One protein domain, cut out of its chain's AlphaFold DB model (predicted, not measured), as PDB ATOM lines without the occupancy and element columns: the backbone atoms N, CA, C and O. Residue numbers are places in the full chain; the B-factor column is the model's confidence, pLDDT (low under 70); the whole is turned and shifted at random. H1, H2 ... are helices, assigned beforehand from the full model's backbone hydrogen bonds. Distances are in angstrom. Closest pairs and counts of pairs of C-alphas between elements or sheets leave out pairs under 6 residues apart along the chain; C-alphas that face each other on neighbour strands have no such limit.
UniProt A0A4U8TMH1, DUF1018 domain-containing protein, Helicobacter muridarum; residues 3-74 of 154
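AT A GLANCE: This is residues 3 to 74 of the 154 residues of the protein "DUF1018 domain-containing protein" of Helicobacter muridarum (UniProt A0A4U8TMH1). H4 and H1 lie side by side, H2 makes a corner with them near their ends, about perpendicular to both, and H3 turns off from H2; a long link, residues 50 to 62, leads from H4 to the short helices H5 and H6 at the far end. The 72 printed residues, with six named helices and no named strand, are all helix in class, compact (radius of gyration of the C-alphas 11.9 A), spanning 33 by 21 by 19 A.

IN THESE COORDINATES: H4, residues 39 to 49, measures 15.5 A from C-alpha 39 at (16.985, -33.005, 28.596). H1 is residues 3 to 8, H2 10 to 17, H3 21 to 29 (11.7 A), H5 63 to 67, and H6 70 to 73, ending at (19.460, -28.847, 42.989).

HOW THE PARTS SIT: H4 touches H1, C-alphas of Leu 46 and Ile 6 closest at 6.5 A, at a shallow tilt of 18 degrees, the same way. H2 and H3 only just touch, with 3 pairs of C-alphas within 8 A, only at the corner; Leu 15 and Trp 21 have the closest C-alphas, 4.9 A. H3 and H4 are apart, only just, at 8.1 A. In H1 to H5 every O i to N i+4 pair is within hydrogen-bond range; H6 is too short for one.

THE WHOLE: The farthest C-alphas, Gly 51 and Lys 74, are 35.1 A apart. The printed part has no cut; the link H4 to H5 is long. Residues 70 to 74 have pLDDT under 70.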
ATOM      1  N   LEU A   3      25.548 -34.107  27.689       92.50
ATOM      2  CA  LEU A   3      26.533 -33.050  27.941       92.50
ATOM      3  C   LEU A   3      27.903 -33.371  27.341       92.50
ATOM      4  O   LEU A   3      28.476 -32.539  26.652       92.50
ATOM      5  N   ALA A   4      28.384 -34.602  27.537       93.56
ATOM      6  CA  ALA A   4      29.648 -35.039  26.956       93.56
ATOM      7  C   ALA A   4      29.612 -34.964  25.423       93.56
ATOM      8  O   ALA A   4      30.556 -34.461  24.829       93.56
ATOM      9  N   LYS A   5      28.502 -35.377  24.790       94.44
ATOM     10  CA  LYS A   5      28.343 -35.283  23.328       94.44
ATOM     11  C   LYS A   5      28.429 -33.837  22.834       94.44
ATOM     12  O   LYS A   5      29.113 -33.592  21.846       94.44
ATOM     13  N   ILE A   6      27.785 -32.899  23.536       94.81
ATOM     14  CA  ILE A   6      27.867 -31.460  23.239       94.81
ATOM     15  C   ILE A   6      29.317 -30.991  23.373       94.81
ATOM     16  O   ILE A   6      29.857 -30.429  22.429       94.81
ATOM     17  N   HIS A   7      29.976 -31.279  24.500       93.38
ATOM     18  CA  HIS A   7      31.345 -30.823  24.778       93.38
ATOM     19  C   HIS A   7      32.403 -31.407  23.832       93.38
ATOM     20  O   HIS A   7      33.441 -30.791  23.603       93.38
ATOM     21  N   THR A   8      32.147 -32.576  23.245       94.44
ATOM     22  CA  THR A   8      33.029 -33.170  22.231       94.44
ATOM     23  C   THR A   8      32.746 -32.690  20.806       94.44
ATOM     24  O   THR A   8      33.558 -32.954  19.919       94.44
ATOM     25  N   HIS A   9      31.631 -31.994  20.567       96.12
ATOM     26  CA  HIS A   9      31.205 -31.576  19.231       96.12
ATOM     27  C   HIS A   9      32.095 -30.456  18.664       96.12
ATOM     28  O   HIS A   9      32.478 -29.540  19.389       96.12
ATOM     29  N   ALA A  10      32.384 -30.480  17.357       95.62
ATOM     30  CA  ALA A  10      33.209 -29.457  16.699       95.62
ATOM     31  C   ALA A  10      32.633 -28.043  16.893       95.62
ATOM     32  O   ALA A  10      33.322 -27.150  17.376       95.62
ATOM     33  N   ARG A  11      31.322 -27.889  16.664       94.00
ATOM     34  CA  ARG A  11      30.606 -26.620  16.867       94.00
ATOM     35  C   ARG A  11      30.710 -26.061  18.289       94.00
ATOM     36  O   ARG A  11      30.839 -24.856  18.465       94.00
ATOM     37  N   TYR A  12      30.688 -26.925  19.306       95.69
ATOM     38  CA  TYR A  12      30.925 -26.490  20.683       95.69
ATOM     39  C   TYR A  12      32.332 -25.928  20.846       95.69
ATOM     40  O   TYR A  12      32.493 -24.866  21.436       95.69
ATOM     41  N   LYS A  13      33.346 -26.621  20.313       94.75
ATOM     42  CA  LYS A  13      34.742 -26.182  20.405       94.75
ATOM     43  C   LYS A  13      34.944 -24.828  19.729       94.75
ATOM     44  O   LYS A  13      35.587 -23.973  20.320       94.75
ATOM     45  N   GLU A  14      34.346 -24.609  18.557       94.81
ATOM     46  CA  GLU A  14      34.356 -23.310  17.865       94.81
ATOM     47  C   GLU A  14      33.779 -22.193  18.746       94.81
ATOM     48  O   GLU A  14      34.439 -21.185  18.990       94.81
ATOM     49  N   LEU A  15      32.568 -22.399  19.280       92.75
ATOM     50  CA  LEU A  15      31.893 -21.421  20.141       92.75
ATOM     51  C   LEU A  15      32.646 -21.179  21.454       92.75
ATOM     52  O   LEU A  15      32.656 -20.059  21.965       92.75
ATOM     53  N   TYR A  16      33.264 -22.221  22.008       91.69
ATOM     54  CA  TYR A  16      34.020 -22.144  23.252       91.69
ATOM     55  C   TYR A  16      35.341 -21.391  23.066       91.69
ATOM     56  O   TYR A  16      35.651 -20.510  23.861       91.69
ATOM     57  N   ILE A  17      36.089 -21.684  21.995       92.81
ATOM     58  CA  ILE A  17      37.333 -20.979  21.644       92.81
ATOM     59  C   ILE A  17      37.057 -19.494  21.394       92.81
ATOM     60  O   ILE A  17      37.815 -18.639  21.844       92.81
ATOM     61  N   ALA A  18      35.943 -19.180  20.738       92.62
ATOM     62  CA  ALA A  18      35.535 -17.806  20.482       92.62
ATOM     63  C   ALA A  18      34.897 -17.107  21.705       92.62
ATOM     64  O   ALA A  18      34.409 -15.991  21.577       92.62
ATOM     65  N   SER A  19      34.879 -17.740  22.887       91.12
ATOM     66  CA  SER A  19      34.245 -17.229  24.119       91.12
ATOM     67  C   SER A  19      32.751 -16.886  23.993       91.12
ATOM     68  O   SER A  19      32.186 -16.232  24.865       91.12
ATOM     69  N   PHE A  20      32.073 -17.376  22.954       94.31
ATOM     70  CA  PHE A  20      30.657 -17.098  22.699       94.31
ATOM     71  C   PHE A  20      29.720 -18.165  23.251       94.31
ATOM     72  O   PHE A  20      28.512 -17.989  23.187       94.31
ATOM     73  N   TRP A  21      30.226 -19.275  23.791       95.25
ATOM     74  CA  TRP A  21      29.369 -20.374  24.241       95.25
ATOM     75  C   TRP A  21      28.315 -19.953  25.281       95.25
ATOM     76  O   TRP A  21      27.143 -20.300  25.137       95.25
ATOM     77  N   SER A  22      28.721 -19.193  26.302       93.25
ATOM     78  CA  SER A  22      27.802 -18.705  27.340       93.25
ATOM     79  C   SER A  22      26.744 -17.771  26.748       93.25
ATOM     80  O   SER A  22      25.555 -17.948  26.995       93.25
ATOM     81  N   GLU A  23      27.163 -16.840  25.888       94.69
ATOM     82  CA  GLU A  23      26.273 -15.896  25.205       94.69
ATOM     83  C   GLU A  23      25.298 -16.614  24.259       94.69
ATOM     84  O   GLU A  23      24.097 -16.355  24.244       94.69
ATOM     85  N   TRP A  24      25.796 -17.600  23.511       95.88
ATOM     86  CA  TRP A  24      25.004 -18.426  22.608       95.88
ATOM     87  C   TRP A  24      23.887 -19.148  23.368       95.88
ATOM     88  O   TRP A  24      22.738 -19.151  22.914       95.88
ATOM     89  N   LEU A  25      24.203 -19.702  24.546       96.06
ATOM     90  CA  LEU A  25      23.218 -20.291  25.452       96.06
ATOM     91  C   LEU A  25      22.267 -19.241  26.036       96.06
ATOM     92  O   LEU A  25      21.064 -19.496  26.120       96.06
ATOM     93  N   HIS A  26      22.774 -18.069  26.411       95.25
ATOM     94  CA  HIS A  26      21.973 -17.002  26.998       95.25
ATOM     95  C   HIS A  26      20.880 -16.536  26.032       95.25
ATOM     96  O   HIS A  26      19.701 -16.552  26.385       95.25
ATOM     97  N   VAL A  27      21.237 -16.252  24.780       95.31
ATOM     98  CA  VAL A  27      20.286 -15.819  23.745       95.31
ATOM     99  C   VAL A  27      19.192 -16.867  23.497       95.31
ATOM    100  O   VAL A  27      18.020 -16.524  23.368       95.31
ATOM    101  N   ARG A  28      19.542 -18.161  23.470       94.75
ATOM    102  CA  ARG A  28      18.619 -19.246  23.062       94.75
ATOM    103  C   ARG A  28      17.800 -19.842  24.191       94.75
ATOM    104  O   ARG A  28      16.717 -20.384  23.947       94.75
ATOM    105  N   TYR A  29      18.344 -19.795  25.400       95.19
ATOM    106  CA  TYR A  29      17.876 -20.559  26.548       95.19
ATOM    107  C   TYR A  29      17.854 -19.732  27.844       95.19
ATOM    108  O   TYR A  29      17.288 -20.190  28.841       95.19
ATOM    109  N   GLY A  30      18.445 -18.536  27.873       93.25
ATOM    110  CA  GLY A  30      18.516 -17.689  29.067       93.25
ATOM    111  C   GLY A  30      19.353 -18.300  30.191       93.25
ATOM    112  O   GLY A  30      19.021 -18.121  31.361       93.25
ATOM    113  N   VAL A  31      20.371 -19.097  29.853       93.12
ATOM    114  CA  VAL A  31      21.304 -19.716  30.810       93.12
ATOM    115  C   VAL A  31      22.736 -19.555  30.326       93.12
ATOM    116  O   VAL A  31      22.968 -19.441  29.133       93.12
ATOM    117  N   GLU A  32      23.693 -19.616  31.245       92.69
ATOM    118  CA  GLU A  32      25.126 -19.470  30.937       92.69
ATOM    119  C   GLU A  32      25.852 -20.821  30.825       92.69
ATOM    120  O   GLU A  32      26.997 -20.908  30.382       92.69
ATOM    121  N   SER A  33      25.209 -21.917  31.239       91.50
ATOM    122  CA  SER A  33      25.825 -23.241  31.245       91.50
ATOM    123  C   SER A  33      24.861 -24.335  30.805       91.50
ATOM    124  O   SER A  33      23.689 -24.365  31.176       91.50
ATOM    125  N   SER A  34      25.374 -25.312  30.053       91.94
ATOM    126  CA  SER A  34      24.581 -26.454  29.588       91.94
ATOM    127  C   SER A  34      24.089 -27.358  30.718       91.94
ATOM    128  O   SER A  34      23.138 -28.109  30.523       91.94
ATOM    129  N   LYS A  35      24.670 -27.263  31.922       90.31
ATOM    130  CA  LYS A  35      24.174 -27.956  33.127       90.31
ATOM    131  C   LYS A  35      22.795 -27.460  33.591       90.31
ATOM    132  O   LYS A  35      22.165 -28.099  34.435       90.31
ATOM    133  N   ASP A  36      22.385 -26.277  33.135       90.88
ATOM    134  CA  ASP A  36      21.110 -25.637  33.464       90.88
ATOM    135  C   ASP A  36      20.004 -25.981  32.453       90.88
ATOM    136  O   ASP A  36      18.840 -25.650  32.678       90.88
ATOM    137  N   LEU A  37      20.356 -26.670  31.363       93.69
ATOM    138  CA  LEU A  37      19.420 -27.105  30.336       93.69
ATOM    139  C   LEU A  37      18.683 -28.378  30.755       93.69
ATOM    140  O   LEU A  37      19.252 -29.311  31.331       93.69
ATOM    141  N   SER A  38      17.402 -28.434  30.408       94.12
ATOM    142  CA  SER A  38      16.605 -29.659  30.451       94.12
ATOM    143  C   SER A  38      17.096 -30.685  29.421       94.12
ATOM    144  O   SER A  38      17.813 -30.367  28.472       94.12
ATOM    145  N   ILE A  39      16.654 -31.938  29.556       93.88
ATOM    146  CA  ILE A  39      16.985 -33.005  28.596       93.88
ATOM    147  C   ILE A  39      16.527 -32.646  27.174       93.88
ATOM    148  O   ILE A  39      17.256 -32.910  26.221       93.88
ATOM    149  N   LYS A  40      15.346 -32.032  27.028       94.56
ATOM    150  CA  LYS A  40      14.823 -31.611  25.720       94.56
ATOM    151  C   LYS A  40      15.702 -30.540  25.082       94.56
ATOM    152  O   LYS A  40      16.038 -30.651  23.910       94.56
ATOM    153  N   GLU A  41      16.123 -29.551  25.862       95.69
ATOM    154  CA  GLU A  41      17.009 -28.486  25.384       95.69
ATOM    155  C   GLU A  41      18.403 -29.025  25.026       95.69
ATOM    156  O   GLU A  41      18.977 -28.615  24.025       95.69
ATOM    157  N   LEU A  42      18.931 -30.001  25.773       96.25
ATOM    158  CA  LEU A  42      20.196 -30.664  25.427       96.25
ATOM    159  C   LEU A  42      20.124 -31.418  24.090       96.25
ATOM    160  O   LEU A  42      21.087 -31.402  23.325       96.25
ATOM    161  N   TRP A  43      19.003 -32.086  23.812       96.56
ATOM    162  CA  TRP A  43      18.769 -32.714  22.508       96.56
ATOM    163  C   TRP A  43      18.673 -31.680  21.396       96.56
ATOM    164  O   TRP A  43      19.299 -31.847  20.355       96.56
ATOM    165  N   GLU A  44      17.966 -30.587  21.648       95.88
ATOM    166  CA  GLU A  44      17.832 -29.508  20.683       95.88
ATOM    167  C   GLU A  44      19.179 -28.867  20.321       95.88
ATOM    168  O   GLU A  44      19.440 -28.647  19.142       95.88
ATOM    169  N   VAL A  45      20.063 -28.632  21.299       96.38
ATOM    170  CA  VAL A  45      21.432 -28.153  21.034       96.38
ATOM    171  C   VAL A  45      22.163 -29.101  20.084       96.38
ATOM    172  O   VAL A  45      22.810 -28.654  19.140       96.38
ATOM    173  N   LEU A  46      22.051 -30.414  20.306       96.88
ATOM    174  CA  LEU A  46      22.661 -31.406  19.422       96.88
ATOM    175  C   LEU A  46      22.023 -31.402  18.032       96.88
ATOM    176  O   LEU A  46      22.740 -31.562  17.048       96.88
ATOM    177  N   ASP A  47      20.712 -31.221  17.920       96.94
ATOM    178  CA  ASP A  47      20.047 -31.137  16.621       96.94
ATOM    179  C   ASP A  47      20.466 -29.880  15.849       96.94
ATOM    180  O   ASP A  47      20.713 -29.975  14.647       96.94
ATOM    181  N   ILE A  48      20.646 -28.740  16.527       96.19
ATOM    182  CA  ILE A  48      21.203 -27.520  15.922       96.19
ATOM    183  C   ILE A  48      22.643 -27.767  15.457       96.19
ATOM    184  O   ILE A  48      22.997 -27.482  14.315       96.19
ATOM    185  N   PHE A  49      23.476 -28.354  16.315       95.69
ATOM    186  CA  PHE A  49      24.873 -28.656  16.000       95.69
ATOM    187  C   PHE A  49      25.041 -29.633  14.833       95.69
ATOM    188  O   PHE A  49      25.994 -29.501  14.069       95.69
ATOM    189  N   ASN A  50      24.116 -30.582  14.685       95.75
ATOM    190  CA  ASN A  50      24.092 -31.541  13.582       95.75
ATOM    191  C   ASN A  50      23.357 -31.011  12.336       95.75
ATOM    192  O   ASN A  50      23.138 -31.781  11.403       95.75
ATOM    193  N   GLY A  51      22.908 -29.750  12.325       94.00
ATOM    194  CA  GLY A  51      22.164 -29.164  11.204       94.00
ATOM    195  C   GLY A  51      20.768 -29.759  10.979       94.00
ATOM    196  O   GLY A  51      20.159 -29.523   9.942       94.00
ATOM    197  N   LYS A  52      20.242 -30.530  11.938       95.50
ATOM    198  CA  LYS A  52      18.889 -31.114  11.890       95.50
ATOM    199  C   LYS A  52      17.805 -30.109  12.261       95.50
ATOM    200  O   LYS A  52      16.636 -30.317  11.943       95.50
ATOM    201  N   LYS A  53      18.186 -29.047  12.966       94.69
ATOM    202  CA  LYS A  53      17.302 -27.953  13.354       94.69
ATOM    203  C   LYS A  53      17.976 -26.622  13.057       94.69
ATOM    204  O   LYS A  53      19.173 -26.473  13.279       94.69
ATOM    205  N   GLN A  54      17.197 -25.663  12.568       92.94
ATOM    206  CA  GLN A  54      17.685 -24.308  12.346       92.94
ATOM    207  C   GLN A  54      18.044 -23.647  13.680       92.94
ATOM    208  O   GLN A  54      17.331 -23.800  14.678       92.94
ATOM    209  N   ASP A  55      19.156 -22.916  13.678       93.25
ATOM    210  CA  ASP A  55      19.565 -22.113  14.821       93.25
ATOM    211  C   ASP A  55      18.639 -20.898  15.004       93.25
ATOM    212  O   ASP A  55      18.093 -20.375  14.031       93.25
ATOM    213  N   ARG A  56      18.457 -20.449  16.248       91.19
ATOM    214  CA  ARG A  56      17.562 -19.338  16.599       91.19
ATOM    215  C   ARG A  56      18.285 -18.226  17.347       91.19
ATOM    216  O   ARG A  56      19.247 -18.466  18.073       91.19
ATOM    217  N   ASP A  57      17.749 -17.025  17.219       91.00
ATOM    218  CA  ASP A  57      18.206 -15.779  17.837       91.00
ATOM    219  C   ASP A  57      17.261 -15.277  18.946       91.00
ATOM    220  O   ASP A  57      17.409 -14.164  19.442       91.00
ATOM    221  N   TYR A  58      16.315 -16.114  19.378       90.94
ATOM    222  CA  TYR A  58      15.390 -15.821  20.470       90.94
ATOM    223  C   TYR A  58      15.409 -16.901  21.556       90.94
ATOM    224  O   TYR A  58      15.739 -18.072  21.325       90.94
ATOM    225  N   CYS A  59      14.993 -16.506  22.758       93.00
ATOM    226  CA  CYS A  59      14.985 -17.380  23.919       93.00
ATOM    227  C   CYS A  59      13.715 -18.236  23.963       93.00
ATOM    228  O   CYS A  59      12.604 -17.719  24.085       93.00
ATOM    229  N   LEU A  60      13.887 -19.559  23.934       91.38
ATOM    230  CA  LEU A  60      12.821 -20.528  24.182       91.38
ATOM    231  C   LEU A  60      13.273 -21.492  25.278       91.38
ATOM    232  O   LEU A  60      14.156 -22.323  25.070       91.38
ATOM    233  N   LYS A  61      12.659 -21.360  26.457       91.31
ATOM    234  CA  LYS A  61      13.001 -22.139  27.653       91.31
ATOM    235  C   LYS A  61      11.974 -23.235  27.940       91.31
ATOM    236  O   LYS A  61      10.769 -22.978  27.959       91.31
ATOM    237  N   ASP A  62      12.449 -24.433  28.266       92.88
ATOM    238  CA  ASP A  62      11.615 -25.534  28.762       92.88
ATOM    239  C   ASP A  62      11.391 -25.400  30.277       92.88
ATOM    240  O   ASP A  62      12.057 -26.039  31.097       92.88
ATOM    241  N   SER A  63      10.444 -24.542  30.668       88.69
ATOM    242  CA  SER A  63      10.122 -24.294  32.083       88.69
ATOM    243  C   SER A  63       9.759 -25.578  32.845       88.69
ATOM    244  O   SER A  63      10.135 -25.725  34.009       88.69
ATOM    245  N   ILE A  64       9.067 -26.524  32.197       87.81
ATOM    246  CA  ILE A  64       8.624 -27.781  32.818       87.81
ATOM    247  C   ILE A  64       9.813 -28.730  32.991       87.81
ATOM    248  O   ILE A  64      10.040 -29.238  34.092       87.81
ATOM    249  N   GLY A  65      10.608 -28.944  31.939       88.44
ATOM    250  CA  GLY A  65      11.793 -29.799  32.004       88.44
ATOM    251  C   GLY A  65      12.845 -29.269  32.978       88.44
ATOM    252  O   GLY A  65      13.449 -30.039  33.724       88.44
ATOM    253  N   ARG A  66      13.023 -27.945  33.056       88.81
ATOM    254  CA  ARG A  66      13.927 -27.323  34.036       88.81
ATOM    255  C   ARG A  66      13.410 -27.409  35.465       88.81
ATOM    256  O   ARG A  66      14.214 -27.570  36.383       88.81
ATOM    257  N   ALA A  67      12.095 -27.371  35.686       83.06
ATOM    258  CA  ALA A  67      11.529 -27.590  37.016       83.06
ATOM    259  C   ALA A  67      11.895 -28.978  37.575       83.06
ATOM    260  O   ALA A  67      12.081 -29.119  38.779       83.06
ATOM    261  N   GLN A  68      12.102 -29.982  36.717       81.06
ATOM    262  CA  GLN A  68      12.570 -31.318  37.116       81.06
ATOM    263  C   GLN A  68      14.060 -31.357  37.505       81.06
ATOM    264  O   GLN A  68      14.494 -32.285  38.189       81.06
ATOM    265  N   LEU A  69      14.840 -30.331  37.150       76.75
ATOM    266  CA  LEU A  69      16.208 -30.143  37.646       76.75
ATOM    267  C   LEU A  69      16.218 -29.565  39.072       76.75
ATOM    268  O   LEU A  69      17.207 -29.712  39.795       76.75
ATOM    269  N   LEU A  70      15.121 -28.928  39.510       65.38
ATOM    270  CA  LEU A  70      15.011 -28.350  40.852       65.38
ATOM    271  C   LEU A  70      15.039 -29.403  41.968       65.38
ATOM    272  O   LEU A  70      15.754 -29.149  42.921       65.38
ATOM    273  N   PRO A  71      14.381 -30.576  41.900       55.09
ATOM    274  CA  PRO A  71      14.563 -31.649  42.884       55.09
ATOM    275  C   PRO A  71      16.019 -32.116  43.052       55.09
ATOM    276  O   PRO A  71      16.415 -32.512  44.145       55.09
ATOM    277  N   LEU A  72      16.831 -32.052  41.988       55.62
ATOM    278  CA  LEU A  72      18.257 -32.404  42.039       55.62
ATOM    279  C   LEU A  72      19.103 -31.295  42.682       55.62
ATOM    280  O   LEU A  72      20.069 -31.584  43.385       55.62
ATOM    281  N   ARG A  73      18.738 -30.025  42.464       53.81
ATOM    282  CA  ARG A  73      19.460 -28.847  42.989       53.81
ATOM    283  C   ARG A  73      19.010 -28.431  44.381       53.81
ATOM    284  O   ARG A  73      19.808 -28.035  45.220       53.81
ATOM    285  N   LYS A  74      17.718 -28.566  44.634       49.59
ATOM    286  CA  LYS A  74      17.064 -28.478  45.925       49.59
ATOM    287  C   LYS A  74      16.858 -29.909  46.424       49.59
ATOM    288  O   LYS A  74      15.733 -30.399  46.483       49.59
TER     289      LYS A  74